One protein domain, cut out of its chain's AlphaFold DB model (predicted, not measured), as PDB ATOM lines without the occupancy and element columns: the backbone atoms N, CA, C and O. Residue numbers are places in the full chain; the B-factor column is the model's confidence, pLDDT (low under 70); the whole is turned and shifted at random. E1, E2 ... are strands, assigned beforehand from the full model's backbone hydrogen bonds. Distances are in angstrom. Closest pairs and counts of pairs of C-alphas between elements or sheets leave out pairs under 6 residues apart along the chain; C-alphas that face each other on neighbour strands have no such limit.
ATOM      1  N   ALA A  21      34.356  16.814  10.641       82.12
ATOM      2  CA  ALA A  21      35.109  17.866  11.310       82.12
ATOM      3  C   ALA A  21      36.364  18.186  10.487       82.12
ATOM      4  O   ALA A  21      37.126  17.279  10.139       82.12
ATOM      5  N   GLU A  22      36.557  19.461  10.163       86.00
ATOM      6  CA  GLU A  22      37.714  19.937   9.409       86.00
ATOM      7  C   GLU A  22      38.629  20.771  10.301       86.00
ATOM      8  O   GLU A  22      38.180  21.416  11.250       86.00
ATOM      9  N   THR A  23      39.926  20.746  10.000       87.06
ATOM     10  CA  THR A  23      40.925  21.571  10.682       87.06
ATOM     11  C   THR A  23      41.468  22.593   9.698       87.06
ATOM     12  O   THR A  23      42.130  22.212   8.732       87.06
ATOM     13  N   TYR A  24      41.240  23.880   9.958       85.62
ATOM     14  CA  TYR A  24      41.731  24.952   9.088       85.62
ATOM     15  C   TYR A  24      43.007  25.575   9.652       85.62
ATOM     16  O   TYR A  24      43.051  25.898  10.843       85.62
ATOM     17  N   PRO A  25      44.051  25.779   8.833       82.31
ATOM     18  CA  PRO A  25      45.221  26.528   9.262       82.31
ATOM     19  C   PRO A  25      44.853  28.002   9.442       82.31
ATOM     20  O   PRO A  25      44.286  28.625   8.546       82.31
ATOM     21  N   VAL A  26      45.203  28.569  10.594       84.06
ATOM     22  CA  VAL A  26      45.033  29.993  10.887       84.06
ATOM     23  C   VAL A  26      46.331  30.526  11.467       84.06
ATOM     24  O   VAL A  26      46.857  30.008  12.455       84.06
ATOM     25  N   THR A  27      46.866  31.572  10.847       80.25
ATOM     26  CA  THR A  27      48.041  32.274  11.358       80.25
ATOM     27  C   THR A  27      47.596  33.473  12.171       80.25
ATOM     28  O   THR A  27      46.995  34.403  11.641       80.25
ATOM     29  N   ILE A  28      47.903  33.444  13.466       76.75
ATOM     30  CA  ILE A  28      47.749  34.588  14.352       76.75
ATOM     31  C   ILE A  28      48.923  35.526  14.061       76.75
ATOM     32  O   ILE A  28      50.072  35.254  14.422       76.75
ATOM     33  N   ALA A  29      48.633  36.603  13.344       75.19
ATOM     34  CA  ALA A  29      49.593  37.635  12.983       75.19
ATOM     35  C   ALA A  29      49.237  38.956  13.689       75.19
ATOM     36  O   ALA A  29      48.115  39.109  14.167       75.19
ATOM     37  N   PRO A  30      50.167  39.922  13.774       72.50
ATOM     38  CA  PRO A  30      49.835  41.277  14.198       72.50
ATOM     39  C   PRO A  30      48.792  41.898  13.249       72.50
ATOM     40  O   PRO A  30      49.076  42.107  12.069       72.50
ATOM     41  N   GLY A  31      47.597  42.178  13.771       70.00
ATOM     42  CA  GLY A  31      46.423  42.635  13.017       70.00
ATOM     43  C   GLY A  31      45.219  41.711  13.219       70.00
ATOM     44  O   GLY A  31      45.374  40.570  13.645       70.00
ATOM     45  N   ASP A  32      44.014  42.195  12.916       68.94
ATOM     46  CA  ASP A  32      42.793  41.410  13.107       68.94
ATOM     47  C   ASP A  32      42.576  40.456  11.926       68.94
ATOM     48  O   ASP A  32      42.015  40.823  10.892       68.94
ATOM     49  N   ALA A  33      43.030  39.211  12.076       82.75
ATOM     50  CA  ALA A  33      42.570  38.124  11.223       82.75
ATOM     51  C   ALA A  33      41.139  37.731  11.623       82.75
ATOM     52  O   ALA A  33      40.814  37.673  12.813       82.75
ATOM     53  N   THR A  34      40.289  37.427  10.644       89.69
ATOM     54  CA  THR A  34      38.950  36.878  10.872       89.69
ATOM     55  C   THR A  34      38.849  35.480  10.269       89.69
ATOM     56  O   THR A  34      39.394  35.209   9.199       89.69
ATOM     57  N   ALA A  35      38.169  34.571  10.962       91.69
ATOM     58  CA  ALA A  35      37.870  33.235  10.462       91.69
ATOM     59  C   ALA A  35      36.419  32.868  10.781       91.69
ATOM     60  O   ALA A  35      35.984  33.009  11.922       91.69
ATOM     61  N   THR A  36      35.693  32.351   9.791       94.44
ATOM     62  CA  THR A  36      34.347  31.797   9.976       94.44
ATOM     63  C   THR A  36      34.399  30.290   9.750       94.44
ATOM     64  O   THR A  36      34.860  29.836   8.704       94.44
ATOM     65  N   ILE A  37      33.962  29.507  10.736       94.88
ATOM     66  CA  ILE A  37      33.987  28.032  10.703       94.88
ATOM     67  C   ILE A  37      32.666  27.448  11.201       94.88
ATOM     68  O   ILE A  37      31.874  28.148  11.831       94.88
ATOM     69  N   ALA A  38      32.425  26.162  10.949       95.62
ATOM     70  CA  ALA A  38      31.238  25.482  11.454       95.62
ATOM     71  C   ALA A  38      31.445  24.979  12.890       95.62
ATOM     72  O   ALA A  38      32.562  24.662  13.306       95.62
ATOM     73  N   VAL A  39      30.354  24.827  13.644       95.00
ATOM     74  CA  VAL A  39      30.386  24.051  14.893       95.00
ATOM     75  C   VAL A  39      30.871  22.626  14.611       95.00
ATOM     76  O   VAL A  39      30.359  21.947  13.727       95.00
ATOM     77  N   GLY A  40      31.838  22.162  15.401       92.75
ATOM     78  CA  GLY A  40      32.490  20.859  15.264       92.75
ATOM     79  C   GLY A  40      33.856  20.925  14.581       92.75
ATOM     80  O   GLY A  40      34.649  19.999  14.750       92.75
ATOM     81  N   ASP A  41      34.161  22.017  13.880       93.69
ATOM     82  CA  ASP A  41      35.463  22.216  13.251       93.69
ATOM     83  C   ASP A  41      36.545  22.609  14.258       93.69
ATOM     84  O   ASP A  41      36.286  22.966  15.411       93.69
ATOM     85  N   SER A  42      37.791  22.549  13.798       92.50
ATOM     86  CA  SER A  42      38.967  22.973  14.541       92.50
ATOM     87  C   SER A  42      39.772  24.018  13.775       92.50
ATOM     88  O   SER A  42      39.775  24.058  12.545       92.50
ATOM     89  N   LEU A  43      40.520  24.838  14.506       89.94
ATOM     90  CA  LEU A  43      41.546  25.704  13.927       89.94
ATOM     91  C   LEU A  43      42.924  25.241  14.380       89.94
ATOM     92  O   LEU A  43      43.146  25.024  15.570       89.94
ATOM     93  N   ALA A  44      43.844  25.105  13.427       90.06
ATOM     94  CA  ALA A  44      45.267  24.931  13.679       90.06
ATOM     95  C   ALA A  44      45.915  26.315  13.772       90.06
ATOM     96  O   ALA A  44      46.271  26.925  12.761       90.06
ATOM     97  N   PHE A  45      46.043  26.815  14.997       86.12
ATOM     98  CA  PHE A  45      46.672  28.096  15.280       86.12
ATOM     99  C   PHE A  45      48.183  27.994  15.104       86.12
ATOM    100  O   PHE A  45      48.821  27.130  15.700       86.12
ATOM    101  N   THR A  46      48.738  28.913  14.320       87.12
ATOM    102  CA  THR A  46      50.175  29.188  14.211       87.12
ATOM    103  C   THR A  46      50.444  30.601  14.685       87.12
ATOM    104  O   THR A  46      49.670  31.504  14.383       87.12
ATOM    105  N   SER A  47      51.538  30.820  15.407       84.12
ATOM    106  CA  SER A  47      51.965  32.162  15.807       84.12
ATOM    107  C   SER A  47      53.318  32.487  15.183       84.12
ATOM    108  O   SER A  47      54.169  31.607  15.052       84.12
ATOM    109  N   ALA A  48      53.532  33.750  14.811       85.94
ATOM    110  CA  ALA A  48      54.851  34.255  14.411       85.94
ATOM    111  C   ALA A  48      55.747  34.597  15.620       85.94
ATOM    112  O   ALA A  48      56.948  34.809  15.468       85.94
ATOM    113  N   VAL A  49      55.163  34.652  16.821       86.00
ATOM    114  CA  VAL A  49      55.818  35.036  18.079       86.00
ATOM    115  C   VAL A  49      55.585  33.980  19.161       86.00
ATOM    116  O   VAL A  49      54.528  33.351  19.204       86.00
ATOM    117  N   SER A  50      56.559  33.778  20.052       90.81
ATOM    118  CA  SER A  50      56.366  32.913  21.223       90.81
ATOM    119  C   SER A  50      55.382  33.555  22.198       90.81
ATOM    120  O   SER A  50      55.492  34.748  22.482       90.81
ATOM    121  N   GLY A  51      54.473  32.770  22.769       92.12
ATOM    122  CA  GLY A  51      53.530  33.283  23.760       92.12
ATOM    123  C   GLY A  51      52.609  32.223  24.346       92.12
ATOM    124  O   GLY A  51      52.755  31.029  24.083       92.12
ATOM    125  N   THR A  52      51.649  32.668  25.155       92.56
ATOM    126  CA  THR A  52      50.527  31.843  25.620       92.56
ATOM    127  C   THR A  52      49.263  32.262  24.885       92.56
ATOM    128  O   THR A  52      48.901  33.438  24.895       92.56
ATOM    129  N   VAL A  53      48.596  31.304  24.248       90.69
ATOM    130  CA  VAL A  53      47.331  31.512  23.547       90.69
ATOM    131  C   VAL A  53      46.177  31.380  24.530       90.69
ATOM    132  O   VAL A  53      46.037  30.369  25.223       90.69
ATOM    133  N   TYR A  54      45.325  32.396  24.550       92.25
ATOM    134  CA  TYR A  54      44.043  32.408  25.238       92.25
ATOM    135  C   TYR A  54      42.945  32.458  24.186       92.25
ATOM    136  O   TYR A  54      42.985  33.301  23.296       92.25
ATOM    137  N   THR A  55      41.960  31.570  24.279       91.12
ATOM    138  CA  THR A  55      40.732  31.687  23.485       91.12
ATOM    139  C   THR A  55      39.638  32.187  24.405       91.12
ATOM    140  O   THR A  55      39.451  31.637  25.487       91.12
ATOM    141  N   TYR A  56      38.928  33.229  24.003       90.50
ATOM    142  CA  TYR A  56      37.813  33.795  24.750       90.50
ATOM    143  C   TYR A  56      36.503  33.527  24.014       90.50
ATOM    144  O   TYR A  56      36.481  33.576  22.791       90.50
ATOM    145  N   LEU A  57      35.425  33.262  24.750       91.31
ATOM    146  CA  LEU A  57      34.044  33.263  24.260       91.31
ATOM    147  C   LEU A  57      33.272  34.284  25.094       91.31
ATOM    148  O   LEU A  57      33.147  34.119  26.312       91.31
ATOM    149  N   ASN A  58      32.766  35.339  24.454       82.06
ATOM    150  CA  ASN A  58      32.236  36.525  25.132       82.06
ATOM    151  C   ASN A  58      33.283  37.142  26.086       82.06
ATOM    152  O   ASN A  58      34.220  37.792  25.638       82.06
ATOM    153  N   CYS A  59      33.152  36.918  27.397       80.00
ATOM    154  CA  CYS A  59      34.065  37.405  28.437       80.00
ATOM    155  C   CYS A  59      34.786  36.286  29.214       80.00
ATOM    156  O   CYS A  59      35.570  36.571  30.120       80.00
ATOM    157  N   GLY A  60      34.516  35.016  28.894       87.06
ATOM    158  CA  GLY A  60      35.112  33.860  29.564       87.06
ATOM    159  C   GLY A  60      36.231  33.226  28.742       87.06
ATOM    160  O   GLY A  60      36.224  33.306  27.517       87.06
ATOM    161  N   ILE A  61      37.172  32.555  29.409       88.31
ATOM    162  CA  ILE A  61      38.177  31.725  28.730       88.31
ATOM    163  C   ILE A  61      37.492  30.447  28.226       88.31
ATOM    164  O   ILE A  61      36.855  29.724  28.994       88.31
ATOM    165  N   TYR A  62      37.630  30.173  26.933       90.44
ATOM    166  CA  TYR A  62      37.223  28.938  26.280       90.44
ATOM    167  C   TYR A  62      38.405  27.968  26.213       90.44
ATOM    168  O   TYR A  62      39.440  28.263  25.618       90.44
ATOM    169  N   GLY A  63      38.248  26.791  26.819       89.62
ATOM    170  CA  GLY A  63      39.316  25.794  26.890       89.62
ATOM    171  C   GLY A  63      40.444  26.173  27.858       89.62
ATOM    172  O   GLY A  63      40.317  27.079  28.682       89.62
ATOM    173  N   LYS A  64      41.550  25.426  27.801       91.44
ATOM    174  CA  LYS A  64      42.740  25.667  28.627       91.44
ATOM    175  C   LYS A  64      43.762  26.480  27.817       91.44
ATOM    176  O   LYS A  64      44.049  26.073  26.692       91.44
ATOM    177  N   PRO A  65      44.351  27.557  28.371       93.75
ATOM    178  CA  PRO A  65      45.455  28.254  27.717       93.75
ATOM    179  C   PRO A  65      46.635  27.315  27.447       93.75
ATOM    180  O   PRO A  65      46.911  26.414  28.248       93.75
ATOM    181  N   PHE A  66      47.348  27.540  26.347       93.12
ATOM    182  CA  PHE A  66      48.518  26.746  25.965       93.12
ATOM    183  C   PHE A  66      49.632  27.640  25.432       93.12
ATOM    184  O   PHE A  66      49.383  28.714  24.888       93.12
ATOM    185  N   SER A  67      50.873  27.202  25.606       93.38
ATOM    186  CA  SER A  67      52.036  27.895  25.059       93.38
ATOM    187  C   SER A  67      52.243  27.503  23.601       93.38
ATOM    188  O   SER A  67      52.012  26.354  23.239       93.38
ATOM    189  N   ILE A  68      52.665  28.461  22.781       92.38
ATOM    190  CA  ILE A  68      52.975  28.264  21.366       92.38
ATOM    191  C   ILE A  68      54.318  28.923  21.057       92.38
ATOM    192  O   ILE A  68      54.604  30.031  21.526       92.38
ATOM    193  N   THR A  69      55.154  28.241  20.283       93.00
ATOM    194  CA  THR A  69      56.398  28.793  19.735       93.00
ATOM    195  C   THR A  69      56.233  29.186  18.258       93.00
ATOM    196  O   THR A  69      55.306  28.710  17.598       93.00
ATOM    197  N   PRO A  70      57.082  30.077  17.708       91.31
ATOM    198  CA  PRO A  70      57.003  30.473  16.309       91.31
ATOM    199  C   PRO A  70      57.018  29.267  15.366       91.31
ATOM    200  O   PRO A  70      57.956  28.474  15.383       91.31
ATOM    201  N   GLY A  71      55.977  29.139  14.540       86.81
ATOM    202  CA  GLY A  71      55.813  28.030  13.589       86.81
ATOM    203  C   GLY A  71      55.219  26.735  14.163       86.81
ATOM    204  O   GLY A  71      54.903  25.832  13.391       86.81
ATOM    205  N   GLU A  72      55.017  26.639  15.479       91.94
ATOM    206  CA  GLU A  72      54.285  25.529  16.097       91.94
ATOM    207  C   GLU A  72      52.790  25.618  15.764       91.94
ATOM    208  O   GLU A  72      52.231  26.713  15.670       91.94
ATOM    209  N   GLN A  73      52.145  24.463  15.576       90.44
ATOM    210  CA  GLN A  73      50.703  24.363  15.351       90.44
ATOM    211  C   GLN A  73      50.014  23.789  16.583       90.44
ATOM    212  O   GLN A  73      50.388  22.720  17.060       90.44
ATOM    213  N   SER A  74      48.960  24.455  17.045       88.62
ATOM    214  CA  SER A  74      48.071  23.924  18.078       88.62
ATOM    215  C   SER A  74      46.640  23.881  17.564       88.62
ATOM    216  O   SER A  74      46.137  24.867  17.027       88.62
ATOM    217  N   ILE A  75      45.990  22.729  17.710       91.25
ATOM    218  CA  ILE A  75      44.643  22.488  17.190       91.25
ATOM    219  C   ILE A  75      43.630  22.698  18.315       91.25
ATOM    220  O   ILE A  75      43.681  22.001  19.329       91.25
ATOM    221  N   ILE A  76      42.688  23.623  18.119       91.69
ATOM    222  CA  ILE A  76      41.575  23.850  19.050       91.69
ATOM    223  C   ILE A  76      40.256  23.502  18.355       91.69
ATOM    224  O   ILE A  76      39.947  24.127  17.337       91.69
ATOM    225  N   PRO A  77      39.465  22.559  18.895       93.25
ATOM    226  CA  PRO A  77      38.121  22.281  18.406       93.25
ATOM    227  C   PRO A  77      37.090  23.268  18.973       93.25
ATOM    228  O   PRO A  77      37.168  23.672  20.136       93.25
ATOM    229  N   PHE A  78      36.081  23.607  18.169       93.69
ATOM    230  CA  PHE A  78      35.002  24.525  18.528       93.69
ATOM    231  C   PHE A  78      33.647  23.815  18.511       93.69
ATOM    232  O   PHE A  78      33.052  23.579  17.467       93.69
ATOM    233  N   HIS A  79      33.117  23.493  19.690       93.94
ATOM    234  CA  HIS A  79      31.872  22.716  19.830       93.94
ATOM    235  C   HIS A  79      30.619  23.555  20.119       93.94
ATOM    236  O   HIS A  79      29.575  23.001  20.458       93.94
ATOM    237  N   LYS A  80      30.719  24.886  20.074       94.31
ATOM    238  CA  LYS A  80      29.604  25.793  20.377       94.31
ATOM    239  C   LYS A  80      29.585  26.950  19.385       94.31
ATOM    240  O   LYS A  80      30.666  27.463  19.096       94.31
ATOM    241  N   PRO A  81      28.404  27.380  18.908       95.75
ATOM    242  CA  PRO A  81      28.314  28.576  18.088       95.75
ATOM    243  C   PRO A  81      28.617  29.819  18.935       95.75
ATOM    244  O   PRO A  81      28.367  29.832  20.146       95.75
ATOM    245  N   GLY A  82      29.157  30.862  18.308       95.75
ATOM    246  CA  GLY A  82      29.463  32.129  18.969       95.75
ATOM    247  C   GLY A  82      30.635  32.878  18.346       95.75
ATOM    248  O   GLY A  82      31.279  32.397  17.415       95.75
ATOM    249  N   HIS A  83      30.919  34.056  18.896       94.88
ATOM    250  CA  HIS A  83      32.107  34.832  18.556       94.88
ATOM    251  C   HIS A  83      33.206  34.565  19.582       94.88
ATOM    252  O   HIS A  83      33.019  34.748  20.789       94.88
ATOM    253  N   PHE A  84      34.354  34.131  19.083       95.06
ATOM    254  CA  PHE A  84      35.534  33.809  19.858       95.06
ATOM    255  C   PHE A  84      36.668  34.764  19.502       95.06
ATOM    256  O   PHE A  84      36.772  35.238  18.372       95.06
ATOM    257  N   LEU A  85      37.543  35.020  20.466       93.50
ATOM    258  CA  LEU A  85      38.744  35.822  20.266       93.50
ATOM    259  C   LEU A  85      39.957  35.017  20.731       93.50
ATOM    260  O   LEU A  85      40.096  34.729  21.918       93.50
ATOM    261  N   GLY A  86      40.809  34.619  19.791       91.38
ATOM    262  CA  GLY A  86      42.118  34.046  20.080       91.38
ATOM    263  C   GLY A  86      43.133  35.167  20.266       91.38
ATOM    264  O   GLY A  86      43.289  35.989  19.372       91.38
ATOM    265  N   ILE A  87      43.821  35.214  21.405       90.88
ATOM    266  CA  ILE A  87      44.856  36.211  21.711       90.88
ATOM    267  C   ILE A  87      46.140  35.490  22.100       90.88
ATOM    268  O   ILE A  87      46.127  34.620  22.971       90.88
ATOM    269  N   VAL A  88      47.259  35.885  21.498       91.00
ATOM    270  CA  VAL A  88      48.599  35.481  21.935       91.00
ATOM    271  C   VAL A  88      49.127  36.551  22.880       91.00
ATOM    272  O   VAL A  88      49.239  37.713  22.488       91.00
ATOM    273  N   LYS A  89      49.465  36.165  24.113       93.31
ATOM    274  CA  LYS A  89      50.127  37.037  25.090       93.31
ATOM    275  C   LYS A  89      51.612  36.699  25.217       93.31
ATOM    276  O   LYS A  89      51.964  35.518  25.277       93.31
ATOM    277  N   ASP A  90      52.467  37.716  25.283       93.06
ATOM    278  CA  ASP A  90      53.901  37.550  25.554       93.06
ATOM    279  C   ASP A  90      54.179  37.158  27.024       93.06
ATOM    280  O   ASP A  90      53.269  37.027  27.845       93.06
ATOM    281  N   GLY A  91      55.456  36.977  27.382       89.88
ATOM    282  CA  GLY A  91      55.867  36.653  28.757       89.88
ATOM    283  C   GLY A  91      55.577  37.747  29.797       89.88
ATOM    284  O   GLY A  91      55.636  37.468  30.992       89.88
ATOM    285  N   ASN A  92      55.242  38.964  29.358       92.88
ATOM    286  CA  ASN A  92      54.839  40.084  30.209       92.88
ATOM    287  C   ASN A  92      53.305  40.228  30.293       92.88
ATOM    288  O   ASN A  92      52.813  41.089  31.019       92.88
ATOM    289  N   GLY A  93      52.547  39.396  29.569       91.94
ATOM    290  CA  GLY A  93      51.087  39.429  29.515       91.94
ATOM    291  C   GLY A  93      50.497  40.416  28.501       91.94
ATOM    292  O   GLY A  93      49.275  40.593  28.500       91.94
ATOM    293  N   ASN A  94      51.321  41.036  27.649       92.75
ATOM    294  CA  ASN A  94      50.863  41.950  26.604       92.75
ATOM    295  C   ASN A  94      50.320  41.173  25.404       92.75
ATOM    296  O   ASN A  94      50.908  40.169  24.999       92.75
ATOM    297  N   ASP A  95      49.241  41.669  24.803       92.38
ATOM    298  CA  ASP A  95      48.663  41.099  23.588       92.38
ATOM    299  C   ASP A  95      49.583  41.404  22.396       92.38
ATOM    300  O   ASP A  95      49.847  42.566  22.088       92.38
ATOM    301  N   VAL A  96      50.098  40.362  21.742       90.88
ATOM    302  CA  VAL A  96      51.048  40.489  20.620       90.88
ATOM    303  C   VAL A  96      50.457  40.078  19.272       90.88
ATOM    304  O   VAL A  96      51.003  40.450  18.234       90.88
ATOM    305  N   ALA A  97      49.345  39.337  19.273       87.50
ATOM    306  CA  ALA A  97      48.571  38.998  18.081       87.50
ATOM    307  C   ALA A  97      47.147  38.548  18.467       87.50
ATOM    308  O   ALA A  97      46.951  37.983  19.549       87.50
ATOM    309  N   SER A  98      46.168  38.770  17.585       90.00
ATOM    310  CA  SER A  98      44.756  38.423  17.790       90.00
ATOM    311  C   SER A  98      44.129  37.799  16.540       90.00
ATOM    312  O   SER A  98      44.571  38.020  15.417       90.00
ATOM    313  N   VAL A  99      43.084  36.999  16.737       90.94
ATOM    314  CA  VAL A  99      42.227  36.488  15.664       90.94
ATOM    315  C   VAL A  99      40.792  36.366  16.157       90.94
ATOM    316  O   VAL A  99      40.524  35.736  17.183       90.94
ATOM    317  N   ALA A 100      39.862  36.971  15.423       92.94
ATOM    318  CA  ALA A 100      38.436  36.836  15.667       92.94
ATOM    319  C   ALA A 100      37.908  35.600  14.927       92.94
ATOM    320  O   ALA A 100      38.104  35.448  13.722       92.94
ATOM    321  N   VAL A 101      37.238  34.709  15.649       93.44
ATOM    322  CA  VAL A 101      36.702  33.459  15.107       93.44
ATOM    323  C   VAL A 101      35.193  33.442  15.312       93.44
ATOM    324  O   VAL A 101      34.722  33.449  16.447       93.44
ATOM    325  N   THR A 102      34.425  33.389  14.233       95.56
ATOM    326  CA  THR A 102      32.973  33.201  14.289       95.56
ATOM    327  C   THR A 102      32.656  31.738  14.012       95.56
ATOM    328  O   THR A 102      32.923  31.224  12.928       95.56
ATOM    329  N   VAL A 103      32.096  31.053  15.004       95.88
ATOM    330  CA  VAL A 103      31.682  29.652  14.885       95.88
ATOM    331  C   VAL A 103      30.183  29.622  14.639       95.88
ATOM    332  O   VAL A 103      29.410  30.089  15.477       95.88
ATOM    333  N   VAL A 104      29.783  29.081  13.494       96.56
ATOM    334  CA  VAL A 104      28.419  29.169  12.972       96.56
ATOM    335  C   VAL A 104      27.716  27.817  13.040       96.56
ATOM    336  O   VAL A 104      28.312  26.770  12.776       96.56
ATOM    337  N   GLN A 105      26.429  27.837  13.371       96.38
ATOM    338  CA  GLN A 105      25.539  26.683  13.312       96.38
ATOM    339  C   GLN A 105      24.218  27.082  12.662       96.38
ATOM    340  O   GLN A 105      23.539  27.976  13.159       96.38
ATOM    341  N   ALA A 106      23.821  26.380  11.603       96.44
ATOM    342  CA  ALA A 106      22.494  26.518  11.015       96.44
ATOM    343  C   ALA A 106      21.551  25.440  11.573       96.44
ATOM    344  O   ALA A 106      21.859  24.248  11.532       96.44
TER     345      ALA A 106
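AT A GLANCE: This is residues 21 to 106 of the 640 residues of an uncharacterized protein of Planctomycetes bacterium (UniProt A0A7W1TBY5). A curled sheet of five strands, E2, E8, E7, E4 and E5, wraps partway round like part of a barrel, and a smaller sheet of three strands, E1, E3 and E6, covers its hollow side, making a sandwich of two sheets face to face with their strands nearly aligned. The long strand E8 runs the length of the body, and the chain changes from one sheet to the other at five links. The printed part has 86 residues, with no named helix and eight named strands, E1 to E8 in chain order; the class is all strand. The orders are E2, E8, E7, E4, E5 and E1, E3, E6, both mixed. The whole is compact, with a radius of gyration of the C-alphas of 11.9 A, and elongated, spanning 39 by 26 by 23 A.

HOW THE PARTS SIT: In the larger sheet, E8, residues 95 to 106, and E7, residues 82 to 89, form an antiparallel hairpin, with N 84 and O 101 2.7 A apart. E2, residues 32 to 38, is an edge strand parallel to E8, with N 102 and O 35 at 2.8 A. E4, residues 51 to 57, is antiparallel to E7, with N 54 and O 87 at 2.8 A. E5, residues 66 to 68, forms a hairpin with E4, with N 53 and O 66 at 2.8 A. This sheet is strongly twisted. In the smaller sheet, E3, residues 42 to 47, is parallel to E1, residues 23 to 28, with N 28 and O 46 at 2.8 A. E3 is antiparallel to E6, residues 73 to 77, with N 45 and O 74 at 2.8 A. The facing parts of the two sheets are 9.0 A centre to centre, and their best planes are 22 degrees apart. Between the sheets, the closest C-alphas of E1 and E8 are those of Ile 28 and Ala 97, 5.8 A apart, and those of E5 and E6 are Ile 68 and Ser 74, 7.3 A apart. E2 and E6 are apart.

IN THESE COORDINATES: E8 is the longest strand, 32.5 A, ending at C-alpha 106 at (22.494, 26.518, 11.015). E7 spans 22.1 A, E2 19.7 A and E4 19.5 A. E1 begins at C-alpha 23 at (40.925, 21.571, 10.682) and spans 15.1 A; E3 spans 16.0 A, E6 13.1 A and E5 6.6 A.

THE WHOLE: The C-alphas farthest apart are those of Asn 92 and Ala 106, 40.0 A. The printed part has no cut. The link E4 to E5, 8 residues, is short; the other links are tight. The mean pLDDT of the printed part is 89.7, and residue 32 is under 70.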